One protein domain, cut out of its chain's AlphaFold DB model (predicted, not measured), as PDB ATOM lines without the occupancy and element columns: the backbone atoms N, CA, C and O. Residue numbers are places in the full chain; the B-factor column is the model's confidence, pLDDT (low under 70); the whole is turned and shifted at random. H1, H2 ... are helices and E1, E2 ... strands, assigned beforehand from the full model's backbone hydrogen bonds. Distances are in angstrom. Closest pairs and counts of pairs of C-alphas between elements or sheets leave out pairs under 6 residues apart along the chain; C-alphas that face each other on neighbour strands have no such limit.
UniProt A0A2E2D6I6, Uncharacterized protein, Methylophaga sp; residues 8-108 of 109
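AT A GLANCE: This is residues 8 to 108 of the 109 residues of an uncharacterized protein of Methylophaga sp (UniProt A0A2E2D6I6). A small two-stranded parallel sheet, E1 beside E2, has helices H3 and H4 side by side over one face, while its other face is bare. H1 is on the far side of H3 from H4, and H2, which follows E1 after a long link and leads to H3 through a short one, sits across the end of the body where H4 begins. The printed part has 101 residues with four named helices and two named strands, in the order H1 E1 H2 H3 E2 H4, and its class is mostly helix. The whole is compact, with a radius of gyration of the C-alphas of 14.6 A and spans of 44 by 30 by 20 A.

HOW THE PARTS SIT: In the sheet, E1, residues 22 to 26, and E2, residues 81 to 85, are parallel neighbours at 9 degrees. N 25 and O 83 are 2.8 A apart and N 83 and O 23 are 2.9 A apart, within hydrogen-bond range. The closest C-alphas of E2 and H4, residues 89 to 106, are those of Phe 84 and Lys 92, 6.1 A apart. H3, residues 60 to 72, touches H4 at a shallow tilt of 5 degrees, the same way, with Leu 61 and Met 95 closest, their C-alphas 5.3 A apart. The closest C-alphas of E1 and H3 are those of Phe 25 and Gly 60, 6.7 A apart. H1, residues 8 to 17, only just touches H3, through residues 63 to 66 of H3 alone, with 3 pairs of C-alphas within 8 A; the closest are those of Phe 10 and Cys 63, 7.2 A apart. Their tilt of 33 degrees, the same way, is only just shallow. H2, residues 43 to 51, touches residues 89 to 90 of H4 alone, about perpendicular at 89 degrees, with the C-alphas of Lys 47 and Val 90 closest at 6.2 A. H2 and H3 are apart. E1, H2, H3 and E2 form a strand-helix-strand unit, two parallel neighbour strands with helices between them along the chain, and its crossover is right-handed. Of the 3 pairs of helices that touch, 2 are at a shallow tilt, so the helix packing is mostly aligned, but only just. In H1, H2, H3 and H4 every O i to N i+4 pair is within hydrogen-bond range.

IN THESE COORDINATES: E1 measures 12.7 A from first to last C-alpha and E2 13.2 A. H1 begins at C-alpha 8, (-26.536, -50.805, 44.280), and measures 14.2 A; H2 measures 12.0 A and H3 18.2 A. H4, the longest helix, measures 25.9 A, from C-alpha 89 at (-45.066, -36.374, 46.948) to C-alpha 106 at (-24.526, -25.622, 35.379).

THE WHOLE: The two C-alphas farthest apart are those of Lys 38 and Asp 75, at 44.8 A. The printed part has no cut. The link from E1 to H2, residues 27 to 42, is long. Mean pLDDT of the printed part is 85.8, and residues 27 to 34 and 54 to 56 are under 70.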
ATOM      1  N   GLU A   8     -27.746 -50.062  44.654       91.12
ATOM      2  CA  GLU A   8     -26.536 -50.805  44.280       91.12
ATOM      3  C   GLU A   8     -26.573 -51.219  42.807       91.12
ATOM      4  O   GLU A   8     -25.621 -50.969  42.069       91.12
ATOM      5  N   GLU A   9     -27.700 -51.768  42.347       93.31
ATOM      6  CA  GLU A   9     -27.927 -52.067  40.931       93.31
ATOM      7  C   GLU A   9     -27.830 -50.805  40.063       93.31
ATOM      8  O   GLU A   9     -27.324 -50.872  38.944       93.31
ATOM      9  N   PHE A  10     -28.286 -49.657  40.577       94.12
ATOM     10  CA  PHE A  10     -28.207 -48.375  39.880       94.12
ATOM     11  C   PHE A  10     -26.760 -47.957  39.651       94.12
ATOM     12  O   PHE A  10     -26.366 -47.728  38.507       94.12
ATOM     13  N   VAL A  11     -25.956 -47.925  40.716       94.56
ATOM     14  CA  VAL A  11     -24.529 -47.592  40.628       94.56
ATOM     15  C   VAL A  11     -23.814 -48.549  39.676       94.56
ATOM     16  O   VAL A  11     -23.167 -48.095  38.736       94.56
ATOM     17  N   LEU A  12     -24.010 -49.862  39.845       96.31
ATOM     18  CA  LEU A  12     -23.380 -50.875  38.992       96.31
ATOM     19  C   LEU A  12     -23.769 -50.728  37.517       96.31
ATOM     20  O   LEU A  12     -22.948 -50.970  36.631       96.31
ATOM     21  N   PHE A  13     -25.017 -50.349  37.232       96.44
ATOM     22  CA  PHE A  13     -25.459 -50.101  35.865       96.44
ATOM     23  C   PHE A  13     -24.741 -48.886  35.266       96.44
ATOM     24  O   PHE A  13     -24.194 -48.997  34.167       96.44
ATOM     25  N   ILE A  14     -24.702 -47.758  35.983       95.25
ATOM     26  CA  ILE A  14     -24.040 -46.538  35.503       95.25
ATOM     27  C   ILE A  14     -22.536 -46.762  35.320       95.25
ATOM     28  O   ILE A  14     -21.990 -46.390  34.286       95.25
ATOM     29  N   GLU A  15     -21.861 -47.417  36.263       94.75
ATOM     30  CA  GLU A  15     -20.425 -47.707  36.157       94.75
ATOM     31  C   GLU A  15     -20.101 -48.612  34.961       94.75
ATOM     32  O   GLU A  15     -19.050 -48.480  34.334       94.75
ATOM     33  N   ARG A  16     -21.009 -49.533  34.619       96.94
ATOM     34  CA  ARG A  16     -20.798 -50.493  33.532       96.94
ATOM     35  C   ARG A  16     -21.163 -49.955  32.151       96.94
ATOM     36  O   ARG A  16     -20.525 -50.344  31.173       96.94
ATOM     37  N   TYR A  17     -22.212 -49.143  32.054       95.69
ATOM     38  CA  TYR A  17     -22.804 -48.738  30.773       95.69
ATOM     39  C   TYR A  17     -22.803 -47.223  30.536       95.69
ATOM     40  O   TYR A  17     -23.141 -46.788  29.436       95.69
ATOM     41  N   GLY A  18     -22.407 -46.433  31.533       93.31
ATOM     42  CA  GLY A  18     -22.512 -44.978  31.527       93.31
ATOM     43  C   GLY A  18     -23.921 -44.472  31.847       93.31
ATOM     44  O   GLY A  18     -24.870 -45.237  32.043       93.31
ATOM     45  N   ILE A  19     -24.054 -43.143  31.889       93.69
ATOM     46  CA  ILE A  19     -25.340 -42.463  32.080       93.69
ATOM     47  C   ILE A  19     -26.184 -42.594  30.797       93.69
ATOM     48  O   ILE A  19     -25.741 -42.163  29.731       93.69
ATOM     49  N   PRO A  20     -27.398 -43.175  30.855       94.81
ATOM     50  CA  PRO A  20     -28.279 -43.271  29.694       94.81
ATOM     51  C   PRO A  20     -28.890 -41.908  29.341       94.81
ATOM     52  O   PRO A  20     -28.939 -41.002  30.162       94.81
ATOM     53  N   GLN A  21     -29.452 -41.775  28.137       95.25
ATOM     54  CA  GLN A  21     -30.086 -40.523  27.688       95.25
ATOM     55  C   GLN A  21     -31.326 -40.116  28.501       95.25
ATOM     56  O   GLN A  21     -31.686 -38.942  28.528       95.25
ATOM     57  N   ALA A  22     -32.003 -41.075  29.134       95.69
ATOM     58  CA  ALA A  22     -33.153 -40.815  29.985       95.69
ATOM     59  C   ALA A  22     -33.200 -41.802  31.151       95.69
ATOM     60  O   ALA A  22     -32.881 -42.984  30.988       95.69
ATOM     61  N   ILE A  23     -33.636 -41.313  32.308       94.81
ATOM     62  CA  ILE A  23     -33.831 -42.089  33.529       94.81
ATOM     63  C   ILE A  23     -35.227 -41.775  34.056       94.81
ATOM     64  O   ILE A  23     -35.625 -40.616  34.157       94.81
ATOM     65  N   SER A  24     -35.979 -42.821  34.381       93.25
ATOM     66  CA  SER A  24     -37.306 -42.706  34.973       93.25
ATOM     67  C   SER A  24     -37.282 -43.331  36.355       93.25
ATOM     68  O   SER A  24     -37.076 -44.537  36.479       93.25
ATOM     69  N   PHE A  25     -37.496 -42.509  37.376       88.94
ATOM     70  CA  PHE A  25     -37.682 -42.948  38.750       88.94
ATOM     71  C   PHE A  25     -39.154 -43.256  38.938       88.94
ATOM     72  O   PHE A  25     -39.968 -42.355  39.136       88.94
ATOM     73  N   ASP A  26     -39.471 -44.532  38.799       74.56
ATOM     74  CA  ASP A  26     -40.760 -45.083  39.165       74.56
ATOM     75  C   ASP A  26     -40.581 -45.692  40.558       74.56
ATOM     76  O   ASP A  26     -39.867 -46.684  40.704       74.56
ATOM     77  N   HIS A  27     -41.169 -45.045  41.571       66.00
ATOM     78  CA  HIS A  27     -41.146 -45.460  42.981       66.00
ATOM     79  C   HIS A  27     -39.827 -45.230  43.767       66.00
ATOM     80  O   HIS A  27     -38.722 -45.231  43.225       66.00
ATOM     81  N   ASP A  28     -39.946 -45.012  45.086       57.38
ATOM     82  CA  ASP A  28     -38.804 -45.066  46.008       57.38
ATOM     83  C   ASP A  28     -38.248 -46.502  45.997       57.38
ATOM     84  O   ASP A  28     -39.015 -47.465  46.004       57.38
ATOM     85  N   LEU A  29     -36.924 -46.659  45.957       55.94
ATOM     86  CA  LEU A  29     -36.237 -47.946  45.750       55.94
ATOM     87  C   LEU A  29     -36.451 -48.994  46.870       55.94
ATOM     88  O   LEU A  29     -35.859 -50.065  46.801       55.94
ATOM     89  N   GLY A  30     -37.317 -48.725  47.856       56.78
ATOM     90  CA  GLY A  30     -37.730 -49.691  48.873       56.78
ATOM     91  C   GLY A  30     -39.030 -49.325  49.601       56.78
ATOM     92  O   GLY A  30     -39.379 -48.152  49.752       56.78
ATOM     93  N   ASP A  31     -39.738 -50.356  50.080       56.62
ATOM     94  CA  ASP A  31     -41.055 -50.286  50.747       56.62
ATOM     95  C   ASP A  31     -41.064 -49.423  52.021       56.62
ATOM     96  O   ASP A  31     -42.107 -48.921  52.448       56.62
ATOM     97  N   SER A  32     -39.892 -49.231  52.629       59.06
ATOM     98  CA  SER A  32     -39.693 -48.473  53.868       59.06
ATOM     99  C   SER A  32     -40.075 -46.991  53.743       59.06
ATOM    100  O   SER A  32     -40.443 -46.365  54.735       59.06
ATOM    101  N   HIS A  33     -40.084 -46.451  52.523       61.16
ATOM    102  CA  HIS A  33     -40.317 -45.035  52.237       61.16
ATOM    103  C   HIS A  33     -41.759 -44.714  51.832       61.16
ATOM    104  O   HIS A  33     -42.051 -43.594  51.407       61.16
ATOM    105  N   TYR A  34     -42.693 -45.659  51.970       69.25
ATOM    106  CA  TYR A  34     -44.081 -45.429  51.588       69.25
ATOM    107  C   TYR A  34     -44.808 -44.536  52.598       69.25
ATOM    108  O   TYR A  34     -44.986 -44.898  53.764       69.25
ATOM    109  N   THR A  35     -45.317 -43.392  52.136       72.06
ATOM    110  CA  THR A  35     -46.356 -42.679  52.882       72.06
ATOM    111  C   THR A  35     -47.675 -43.440  52.702       72.06
ATOM    112  O   THR A  35     -48.067 -43.649  51.558       72.06
ATOM    113  N   PRO A  36     -48.396 -43.838  53.768       80.75
ATOM    114  CA  PRO A  36     -49.713 -44.456  53.648       80.75
ATOM    115  C   PRO A  36     -50.656 -43.659  52.739       80.75
ATOM    116  O   PRO A  36     -50.727 -42.438  52.860       80.75
ATOM    117  N   GLU A  37     -51.435 -44.351  51.900       81.50
ATOM    118  CA  GLU A  37     -52.312 -43.741  50.880       81.50
ATOM    119  C   GLU A  37     -53.228 -42.644  51.446       81.50
ATOM    120  O   GLU A  37     -53.398 -41.583  50.851       81.50
ATOM    121  N   LYS A  38     -53.734 -42.842  52.669       84.12
ATOM    122  CA  LYS A  38     -54.560 -41.863  53.398       84.12
ATOM    123  C   LYS A  38     -53.898 -40.498  53.634       84.12
ATOM    124  O   LYS A  38     -54.586 -39.564  54.031       84.12
ATOM    125  N   TYR A  39     -52.584 -40.386  53.462       84.38
ATOM    126  CA  TYR A  39     -51.829 -39.153  53.660       84.38
ATOM    127  C   TYR A  39     -51.391 -38.506  52.344       84.38
ATOM    128  O   TYR A  39     -50.959 -37.358  52.370       84.38
ATOM    129  N   TRP A  40     -51.542 -39.179  51.199       80.75
ATOM    130  CA  TRP A  40     -51.063 -38.684  49.901       80.75
ATOM    131  C   TRP A  40     -51.647 -37.334  49.491       80.75
ATOM    132  O   TRP A  40     -50.958 -36.523  48.879       80.75
ATOM    133  N   SER A  41     -52.908 -37.078  49.833       83.38
ATOM    134  CA  SER A  41     -53.592 -35.832  49.480       83.38
ATOM    135  C   SER A  41     -53.222 -34.644  50.371       83.38
ATOM    136  O   SER A  41     -53.607 -33.521  50.057       83.38
ATOM    137  N   ASP A  42     -52.513 -34.868  51.481       87.38
ATOM    138  CA  ASP A  42     -52.065 -33.814  52.389       87.38
ATOM    139  C   ASP A  42     -50.540 -33.832  52.498       87.38
ATOM    140  O   ASP A  42     -49.929 -34.692  53.139       87.38
ATOM    141  N   TYR A  43     -49.921 -32.841  51.864       84.69
ATOM    142  CA  TYR A  43     -48.472 -32.709  51.826       84.69
ATOM    143  C   TYR A  43     -47.848 -32.564  53.217       84.69
ATOM    144  O   TYR A  43     -46.810 -33.165  53.493       84.69
ATOM    145  N   ASN A  44     -48.470 -31.790  54.111       89.06
ATOM    146  CA  ASN A  44     -47.905 -31.536  55.437       89.06
ATOM    147  C   ASN A  44     -47.945 -32.802  56.290       89.06
ATOM    148  O   ASN A  44     -46.985 -33.098  57.002       89.06
ATOM    149  N   VAL A  45     -49.029 -33.573  56.184       86.94
ATOM    150  CA  VAL A  45     -49.151 -34.862  56.872       86.94
ATOM    151  C   VAL A  45     -48.193 -35.892  56.275       86.94
ATOM    152  O   VAL A  45     -47.530 -36.604  57.029       86.94
ATOM    153  N   SER A  46     -48.061 -35.939  54.945       83.56
ATOM    154  CA  SER A  46     -47.070 -36.784  54.265       83.56
ATOM    155  C   SER A  46     -45.649 -36.478  54.731       83.56
ATOM    156  O   SER A  46     -44.900 -37.391  55.074       83.56
ATOM    157  N   LYS A  47     -45.292 -35.194  54.799       85.25
ATOM    158  CA  LYS A  47     -43.980 -34.744  55.263       85.25
ATOM    159  C   LYS A  47     -43.734 -35.115  56.719       85.25
ATOM    160  O   LYS A  47     -42.718 -35.729  57.008       85.25
ATOM    161  N   LEU A  48     -44.682 -34.828  57.610       86.69
ATOM    162  CA  LEU A  48     -44.565 -35.201  59.020       86.69
ATOM    163  C   LEU A  48     -44.400 -36.717  59.190       86.69
ATOM    164  O   LEU A  48     -43.595 -37.155  60.003       86.69
ATOM    165  N   TYR A  49     -45.148 -37.519  58.425       84.50
ATOM    166  CA  TYR A  49     -45.022 -38.975  58.457       84.50
ATOM    167  C   TYR A  49     -43.618 -39.427  58.049       84.50
ATOM    168  O   TYR A  49     -43.039 -40.265  58.735       84.50
ATOM    169  N   GLN A  50     -43.078 -38.867  56.964       79.25
ATOM    170  CA  GLN A  50     -41.738 -39.187  56.472       79.25
ATOM    171  C   GLN A  50     -40.637 -38.722  57.430       79.25
ATOM    172  O   GLN A  50     -39.717 -39.487  57.700       79.25
ATOM    173  N   ASP A  51     -40.764 -37.524  58.006       82.12
ATOM    174  CA  ASP A  51     -39.805 -36.965  58.968       82.12
ATOM    175  C   ASP A  51     -39.715 -37.802  60.263       82.12
ATOM    176  O   ASP A  51     -38.710 -37.753  60.972       82.12
ATOM    177  N   LEU A  52     -40.759 -38.577  60.584       82.19
ATOM    178  CA  LEU A  52     -40.792 -39.487  61.733       82.19
ATOM    179  C   LEU A  52     -40.174 -40.864  61.444       82.19
ATOM    180  O   LEU A  52     -39.939 -41.626  62.385       82.19
ATOM    181  N   GLN A  53     -39.924 -41.209  60.178       75.56
ATOM    182  CA  GLN A  53     -39.286 -42.472  59.818       75.56
ATOM    183  C   GLN A  53     -37.763 -42.356  59.925       75.56
ATOM    184  O   GLN A  53     -37.161 -41.351  59.555       75.56
ATOM    185  N   THR A  54     -37.115 -43.417  60.405       68.25
ATOM    186  CA  THR A  54     -35.663 -43.572  60.259       68.25
ATOM    187  C   THR A  54     -35.410 -44.518  59.105       68.25
ATOM    188  O   THR A  54     -35.609 -45.725  59.226       68.25
ATOM    189  N   HIS A  55     -34.968 -43.956  57.990       66.88
ATOM    190  CA  HIS A  55     -34.683 -44.717  56.788       66.88
ATOM    191  C   HIS A  55     -33.211 -45.116  56.750       66.88
ATOM    192  O   HIS A  55     -32.327 -44.261  56.766       66.88
ATOM    193  N   SER A  56     -32.933 -46.418  56.725       69.25
ATOM    194  CA  SER A  56     -31.574 -46.954  56.547       69.25
ATOM    195  C   SER A  56     -31.234 -47.243  55.083       69.25
ATOM    196  O   SER A  56     -30.072 -47.475  54.754       69.25
ATOM    197  N   GLU A  57     -32.239 -47.251  54.212       73.31
ATOM    198  CA  GLU A  57     -32.128 -47.639  52.813       73.31
ATOM    199  C   GLU A  57     -31.960 -46.414  51.908       73.31
ATOM    200  O   GLU A  57     -32.561 -45.364  52.128       73.31
ATOM    201  N   LYS A  58     -31.111 -46.551  50.886       81.56
ATOM    202  CA  LYS A  58     -30.869 -45.488  49.907       81.56
ATOM    203  C   LYS A  58     -32.045 -45.364  48.945       81.56
ATOM    204  O   LYS A  58     -32.553 -46.358  48.432       81.56
ATOM    205  N   THR A  59     -32.426 -44.129  48.658       85.25
ATOM    206  CA  THR A  59     -33.637 -43.785  47.897       85.25
ATOM    207  C   THR A  59     -33.325 -43.355  46.465       85.25
ATOM    208  O   THR A  59     -32.163 -43.236  46.060       85.25
ATOM    209  N   GLY A  60     -34.371 -43.036  45.693       88.25
ATOM    210  CA  GLY A  60     -34.212 -42.348  44.410       88.25
ATOM    211  C   GLY A  60     -33.452 -41.022  44.547       88.25
ATOM    212  O   GLY A  60     -32.636 -40.694  43.687       88.25
ATOM    213  N   LEU A  61     -33.602 -40.314  45.675       90.25
ATOM    214  CA  LEU A  61     -32.841 -39.093  45.957       90.25
ATOM    215  C   LEU A  61     -31.330 -39.347  45.980       90.25
ATOM    216  O   LEU A  61     -30.558 -38.523  45.489       90.25
ATOM    217  N   ASP A  62     -30.894 -40.485  46.515       91.69
ATOM    218  CA  ASP A  62     -29.474 -40.832  46.550       91.69
ATOM    219  C   ASP A  62     -28.943 -41.196  45.159       91.69
ATOM    220  O   ASP A  62     -27.806 -40.853  44.834       91.69
ATOM    221  N   CYS A  63     -29.776 -41.784  44.296       93.69
ATOM    222  CA  CYS A  63     -29.436 -41.983  42.884       93.69
ATOM    223  C   CYS A  63     -29.289 -40.647  42.141       93.69
ATOM    224  O   CYS A  63     -28.339 -40.468  41.381       93.69
ATOM    225  N   VAL A  64     -30.170 -39.670  42.397       94.62
ATOM    226  CA  VAL A  64     -30.047 -38.317  41.822       94.62
ATOM    227  C   VAL A  64     -28.754 -37.642  42.281       94.62
ATOM    228  O   VAL A  64     -28.040 -37.079  41.455       94.62
ATOM    229  N   LYS A  65     -28.400 -37.738  43.571       94.81
ATOM    230  CA  LYS A  65     -27.112 -37.228  44.078       94.81
ATOM    231  C   LYS A  65     -25.924 -37.897  43.391       94.81
ATOM    232  O   LYS A  65     -24.960 -37.214  43.064       94.81
ATOM    233  N   PHE A  66     -25.992 -39.210  43.164       95.19
ATOM    234  CA  PHE A  66     -24.946 -39.937  42.446       95.19
ATOM    235  C   PHE A  66     -24.762 -39.390  41.023       95.19
ATOM    236  O   PHE A  66     -23.637 -39.088  40.638       95.19
ATOM    237  N   ILE A  67     -25.853 -39.184  40.277       94.88
ATOM    238  CA  ILE A  67     -25.808 -38.596  38.925       94.88
ATOM    239  C   ILE A  67     -25.244 -37.174  38.957       94.88
ATOM    240  O   ILE A  67     -24.408 -36.825  38.132       94.88
ATOM    241  N   ILE A  68     -25.682 -36.341  39.903       95.06
ATOM    242  CA  ILE A  68     -25.169 -34.972  40.035       95.06
ATOM    243  C   ILE A  68     -23.663 -34.990  40.280       95.06
ATOM    244  O   ILE A  68     -22.937 -34.274  39.599       95.06
ATOM    245  N   ASN A  69     -23.190 -35.828  41.203       93.81
ATOM    246  CA  ASN A  69     -21.762 -35.955  41.490       93.81
ATOM    247  C   ASN A  69     -20.980 -36.452  40.273       93.81
ATOM    248  O   ASN A  69     -19.880 -35.971  40.035       93.81
ATOM    249  N   TYR A  70     -21.563 -37.363  39.486       92.12
ATOM    250  CA  TYR A  70     -20.976 -37.835  38.232       92.12
ATOM    251  C   TYR A  70     -20.715 -36.682  37.250       92.12
ATOM    252  O   TYR A  70     -19.744 -36.720  36.508       92.12
ATOM    253  N   PHE A  71     -21.559 -35.649  37.252       92.06
ATOM    254  CA  PHE A  71     -21.454 -34.516  36.331       92.06
ATOM    255  C   PHE A  71     -20.878 -33.236  36.944       92.06
ATOM    256  O   PHE A  71     -20.707 -32.249  36.228       92.06
ATOM    257  N   LEU A  72     -20.621 -33.195  38.253       89.00
ATOM    258  CA  LEU A  72     -20.319 -31.946  38.952       89.00
ATOM    259  C   LEU A  72     -19.032 -31.297  38.429       89.00
ATOM    260  O   LEU A  72     -19.044 -30.107  38.107       89.00
ATOM    261  N   ASP A  73     -17.987 -32.108  38.261       81.38
ATOM    262  CA  ASP A  73     -16.654 -31.678  37.819       81.38
ATOM    263  C   ASP A  73     -16.432 -31.844  36.305       81.38
ATOM    264  O   ASP A  73     -15.398 -31.442  35.777       81.38
ATOM    265  N   GLU A  74     -17.409 -32.413  35.596       79.94
ATOM    266  CA  GLU A  74     -17.343 -32.634  34.152       79.94
ATOM    267  C   GLU A  74     -17.803 -31.389  33.378       79.94
ATOM    268  O   GLU A  74     -18.819 -30.765  33.714       79.94
ATOM    269  N   ASP A  75     -17.077 -31.057  32.309       81.06
ATOM    270  CA  ASP A  75     -17.429 -30.008  31.341       81.06
ATOM    271  C   ASP A  75     -18.298 -30.614  30.229       81.06
ATOM    272  O   ASP A  75     -17.855 -30.865  29.105       81.06
ATOM    273  N   VAL A  76     -19.524 -30.995  30.601       80.62
ATOM    274  CA  VAL A  76     -20.498 -31.612  29.695       80.62
ATOM    275  C   VAL A  76     -21.815 -30.848  29.698       80.62
ATOM    276  O   VAL A  76     -22.392 -30.582  30.749       80.62
ATOM    277  N   ASP A  77     -22.325 -30.590  28.493       77.44
ATOM    278  CA  ASP A  77     -23.569 -29.838  28.269       77.44
ATOM    279  C   ASP A  77     -24.775 -30.742  27.968       77.44
ATOM    280  O   ASP A  77     -25.877 -30.273  27.674       77.44
ATOM    281  N   VAL A  78     -24.578 -32.064  27.985       87.81
ATOM    282  CA  VAL A  78     -25.628 -33.041  27.680       87.81
ATOM    283  C   VAL A  78     -25.943 -33.854  28.926       87.81
ATOM    284  O   VAL A  78     -25.205 -34.764  29.300       87.81
ATOM    285  N   PHE A  79     -27.083 -33.543  29.533       93.56
ATOM    286  CA  PHE A  79     -27.602 -34.234  30.709       93.56
ATOM    287  C   PHE A  79     -28.716 -35.223  30.343       93.56
ATOM    288  O   PHE A  79     -29.423 -35.020  29.349       93.56
ATOM    289  N   PRO A  80     -28.914 -36.289  31.140       94.94
ATOM    290  CA  PRO A  80     -30.048 -37.183  30.961       94.94
ATOM    291  C   PRO A  80     -31.375 -36.452  31.184       94.94
ATOM    292  O   PRO A  80     -31.499 -35.586  32.054       94.94
ATOM    293  N   VAL A  81     -32.408 -36.867  30.456       95.38
ATOM    294  CA  VAL A  81     -33.786 -36.493  30.790       95.38
ATOM    295  C   VAL A  81     -34.224 -37.289  32.017       95.38
ATOM    296  O   VAL A  81     -34.160 -38.517  32.017       95.38
ATOM    297  N   MET A  82     -34.686 -36.596  33.055       94.88
ATOM    298  CA  MET A  82     -35.090 -37.209  34.322       94.88
ATOM    299  C   MET A  82     -36.608 -37.136  34.484       94.88
ATOM    300  O   MET A  82     -37.184 -36.050  34.432       94.88
ATOM    301  N   TYR A  83     -37.247 -38.284  34.703       94.06
ATOM    302  CA  TYR A  83     -38.672 -38.381  35.024       94.06
ATOM    303  C   TYR A  83     -38.856 -38.859  36.463       94.06
ATOM    304  O   TYR A  83     -38.216 -39.825  36.876       94.06
ATOM    305  N   PHE A  84     -39.747 -38.212  37.217       92.12
ATOM    306  CA  PHE A  84     -40.007 -38.530  38.622       92.12
ATOM    307  C   PHE A  84     -41.481 -38.894  38.829       92.12
ATOM    308  O   PHE A  84     -42.367 -38.039  38.940       92.12
ATOM    309  N   HIS A  85     -41.740 -40.195  38.879       86.00
ATOM    310  CA  HIS A  85     -43.049 -40.796  39.092       86.00
ATOM    311  C   HIS A  85     -43.046 -41.484  40.465       86.00
ATOM    312  O   HIS A  85     -42.798 -42.678  40.588       86.00
ATOM    313  N   SER A  86     -43.275 -40.710  41.530       82.44
ATOM    314  CA  SER A  86     -43.375 -41.245  42.894       82.44
ATOM    315  C   SER A  86     -44.736 -40.939  43.507       82.44
ATOM    316  O   SER A  86     -45.259 -39.832  43.369       82.44
ATOM    317  N   ALA A  87     -45.294 -41.938  44.191       75.62
ATOM    318  CA  ALA A  87     -46.499 -41.803  45.002       75.62
ATOM    319  C   ALA A  87     -46.228 -41.079  46.334       75.62
ATOM    320  O   ALA A  87     -47.158 -40.616  46.987       75.62
ATOM    321  N   ASN A  88     -44.956 -40.949  46.727       78.94
ATOM    322  CA  ASN A  88     -44.518 -40.104  47.827       78.94
ATOM    323  C   ASN A  88     -44.269 -38.676  47.296       78.94
ATOM    324  O   ASN A  88     -43.218 -38.427  46.693       78.94
ATOM    325  N   PRO A  89     -45.195 -37.719  47.510       82.19
ATOM    326  CA  PRO A  89     -45.066 -36.374  46.948       82.19
ATOM    327  C   PRO A  89     -43.831 -35.636  47.481       82.19
ATOM    328  O   PRO A  89     -43.207 -34.873  46.754       82.19
ATOM    329  N   VAL A  90     -43.424 -35.912  48.724       84.06
ATOM    330  CA  VAL A  90     -42.241 -35.294  49.343       84.06
ATOM    331  C   VAL A  90     -40.957 -35.825  48.706       84.06
ATOM    332  O   VAL A  90     -40.065 -35.050  48.366       84.06
ATOM    333  N   GLY A  91     -40.868 -37.144  48.503       83.56
ATOM    334  CA  GLY A  91     -39.738 -37.774  47.818       83.56
ATOM    335  C   GLY A  91     -39.592 -37.276  46.379       83.56
ATOM    336  O   GLY A  91     -38.490 -36.915  45.956       83.56
ATOM    337  N   LYS A  92     -40.717 -37.169  45.660       88.75
ATOM    338  CA  LYS A  92     -40.764 -36.594  44.312       88.75
ATOM    339  C   LYS A  92     -40.224 -35.163  44.283       88.75
ATOM    340  O   LYS A  92     -39.286 -34.893  43.535       88.75
ATOM    341  N   ASP A  93     -40.774 -34.283  45.119       90.81
ATOM    342  CA  ASP A  93     -40.369 -32.877  45.178       90.81
ATOM    343  C   ASP A  93     -38.884 -32.731  45.514       90.81
ATOM    344  O   ASP A  93     -38.195 -31.883  44.948       90.81
ATOM    345  N   ASN A  94     -38.362 -33.559  46.423       89.88
ATOM    346  CA  ASN A  94     -36.946 -33.535  46.781       89.88
ATOM    347  C   ASN A  94     -36.052 -33.862  45.577       89.88
ATOM    348  O   ASN A  94     -35.064 -33.163  45.343       89.88
ATOM    349  N   MET A  95     -36.400 -34.894  44.805       93.94
ATOM    350  CA  MET A  95     -35.653 -35.280  43.607       93.94
ATOM    351  C   MET A  95     -35.754 -34.226  42.497       93.94
ATOM    352  O   MET A  95     -34.726 -33.815  41.954       93.94
ATOM    353  N   GLU A  96     -36.966 -33.748  42.204       94.88
ATOM    354  CA  GLU A  96     -37.210 -32.723  41.182       94.88
ATOM    355  C   GLU A  96     -36.474 -31.420  41.504       94.88
ATOM    356  O   GLU A  96     -35.773 -30.870  40.653       94.88
ATOM    357  N   ASN A  97     -36.586 -30.932  42.741       95.50
ATOM    358  CA  ASN A  97     -35.930 -29.695  43.155       95.50
ATOM    359  C   ASN A  97     -34.408 -29.822  43.128       95.50
ATOM    360  O   ASN A  97     -33.732 -28.898  42.673       95.50
ATOM    361  N   LEU A  98     -33.860 -30.951  43.587       95.94
ATOM    362  CA  LEU A  98     -32.419 -31.181  43.569       95.94
ATOM    363  C   LEU A  98     -31.876 -31.176  42.134       95.94
ATOM    364  O   LEU A  98     -30.916 -30.456  41.849       95.94
ATOM    365  N   TRP A  99     -32.516 -31.919  41.228       96.19
ATOM    366  CA  TRP A  99     -32.110 -31.984  39.825       96.19
ATOM    367  C   TRP A  99     -32.228 -30.623  39.125       96.19
ATOM    368  O   TRP A  99     -31.275 -30.153  38.507       96.19
ATOM    369  N   ASN A 100     -33.356 -29.929  39.296       95.44
ATOM    370  CA  ASN A 100     -33.571 -28.609  38.701       95.44
ATOM    371  C   ASN A 100     -32.580 -27.557  39.221       95.44
ATOM    372  O   ASN A 100     -32.182 -26.659  38.478       95.44
ATOM    373  N   ASN A 101     -32.183 -27.637  40.492       95.62
ATOM    374  CA  ASN A 101     -31.177 -26.737  41.051       95.62
ATOM    375  C   ASN A 101     -29.783 -27.012  40.478       95.62
ATOM    376  O   ASN A 101     -29.055 -26.058  40.216       95.62
ATOM    377  N   PHE A 102     -29.432 -28.280  40.248       94.94
ATOM    378  CA  PHE A 102     -28.185 -28.648  39.582       94.94
ATOM    379  C   PHE A 102     -28.122 -28.115  38.144       94.94
ATOM    380  O   PHE A 102     -27.145 -27.459  37.790       94.94
ATOM    381  N   LEU A 103     -29.184 -28.298  37.352       93.38
ATOM    382  CA  LEU A 103     -29.245 -27.760  35.987       93.38
ATOM    383  C   LEU A 103     -29.070 -26.234  35.977       93.38
ATOM    384  O   LEU A 103     -28.204 -25.712  35.285       93.38
ATOM    385  N   LYS A 104     -29.789 -25.516  36.851       93.00
ATOM    386  CA  LYS A 104     -29.635 -24.056  37.011       93.00
ATOM    387  C   LYS A 104     -28.240 -23.625  37.464       93.00
ATOM    388  O   LYS A 104     -27.886 -22.463  37.280       93.00
ATOM    389  N   PHE A 105     -27.514 -24.485  38.175       91.75
ATOM    390  CA  PHE A 105     -26.142 -24.215  38.589       91.75
ATOM    391  C   PHE A 105     -25.190 -24.348  37.398       91.75
ATOM    392  O   PHE A 105     -24.400 -23.435  37.185       91.75
ATOM    393  N   LYS A 106     -25.322 -25.415  36.598       88.88
ATOM    394  CA  LYS A 106     -24.526 -25.622  35.379       88.88
ATOM    395  C   LYS A 106     -24.812 -24.570  34.303       88.88
ATOM    396  O   LYS A 106     -23.865 -24.047  33.747       88.88
ATOM    397  N   ASP A 107     -26.066 -24.155  34.116       85.38
ATOM    398  CA  ASP A 107     -26.438 -23.087  33.165       85.38
ATOM    399  C   ASP A 107     -25.818 -21.709  33.488       85.38
ATOM    400  O   ASP A 107     -25.869 -20.789  32.670       85.38
ATOM    401  N   LYS A 108     -25.328 -21.510  34.719       72.75
ATOM    402  CA  LYS A 108     -24.707 -20.253  35.171       72.75
ATOM    403  C   LYS A 108     -23.181 -20.265  35.099       72.75
ATOM    404  O   LYS A 108     -22.593 -19.208  35.349       72.75
TER     405      LYS A 108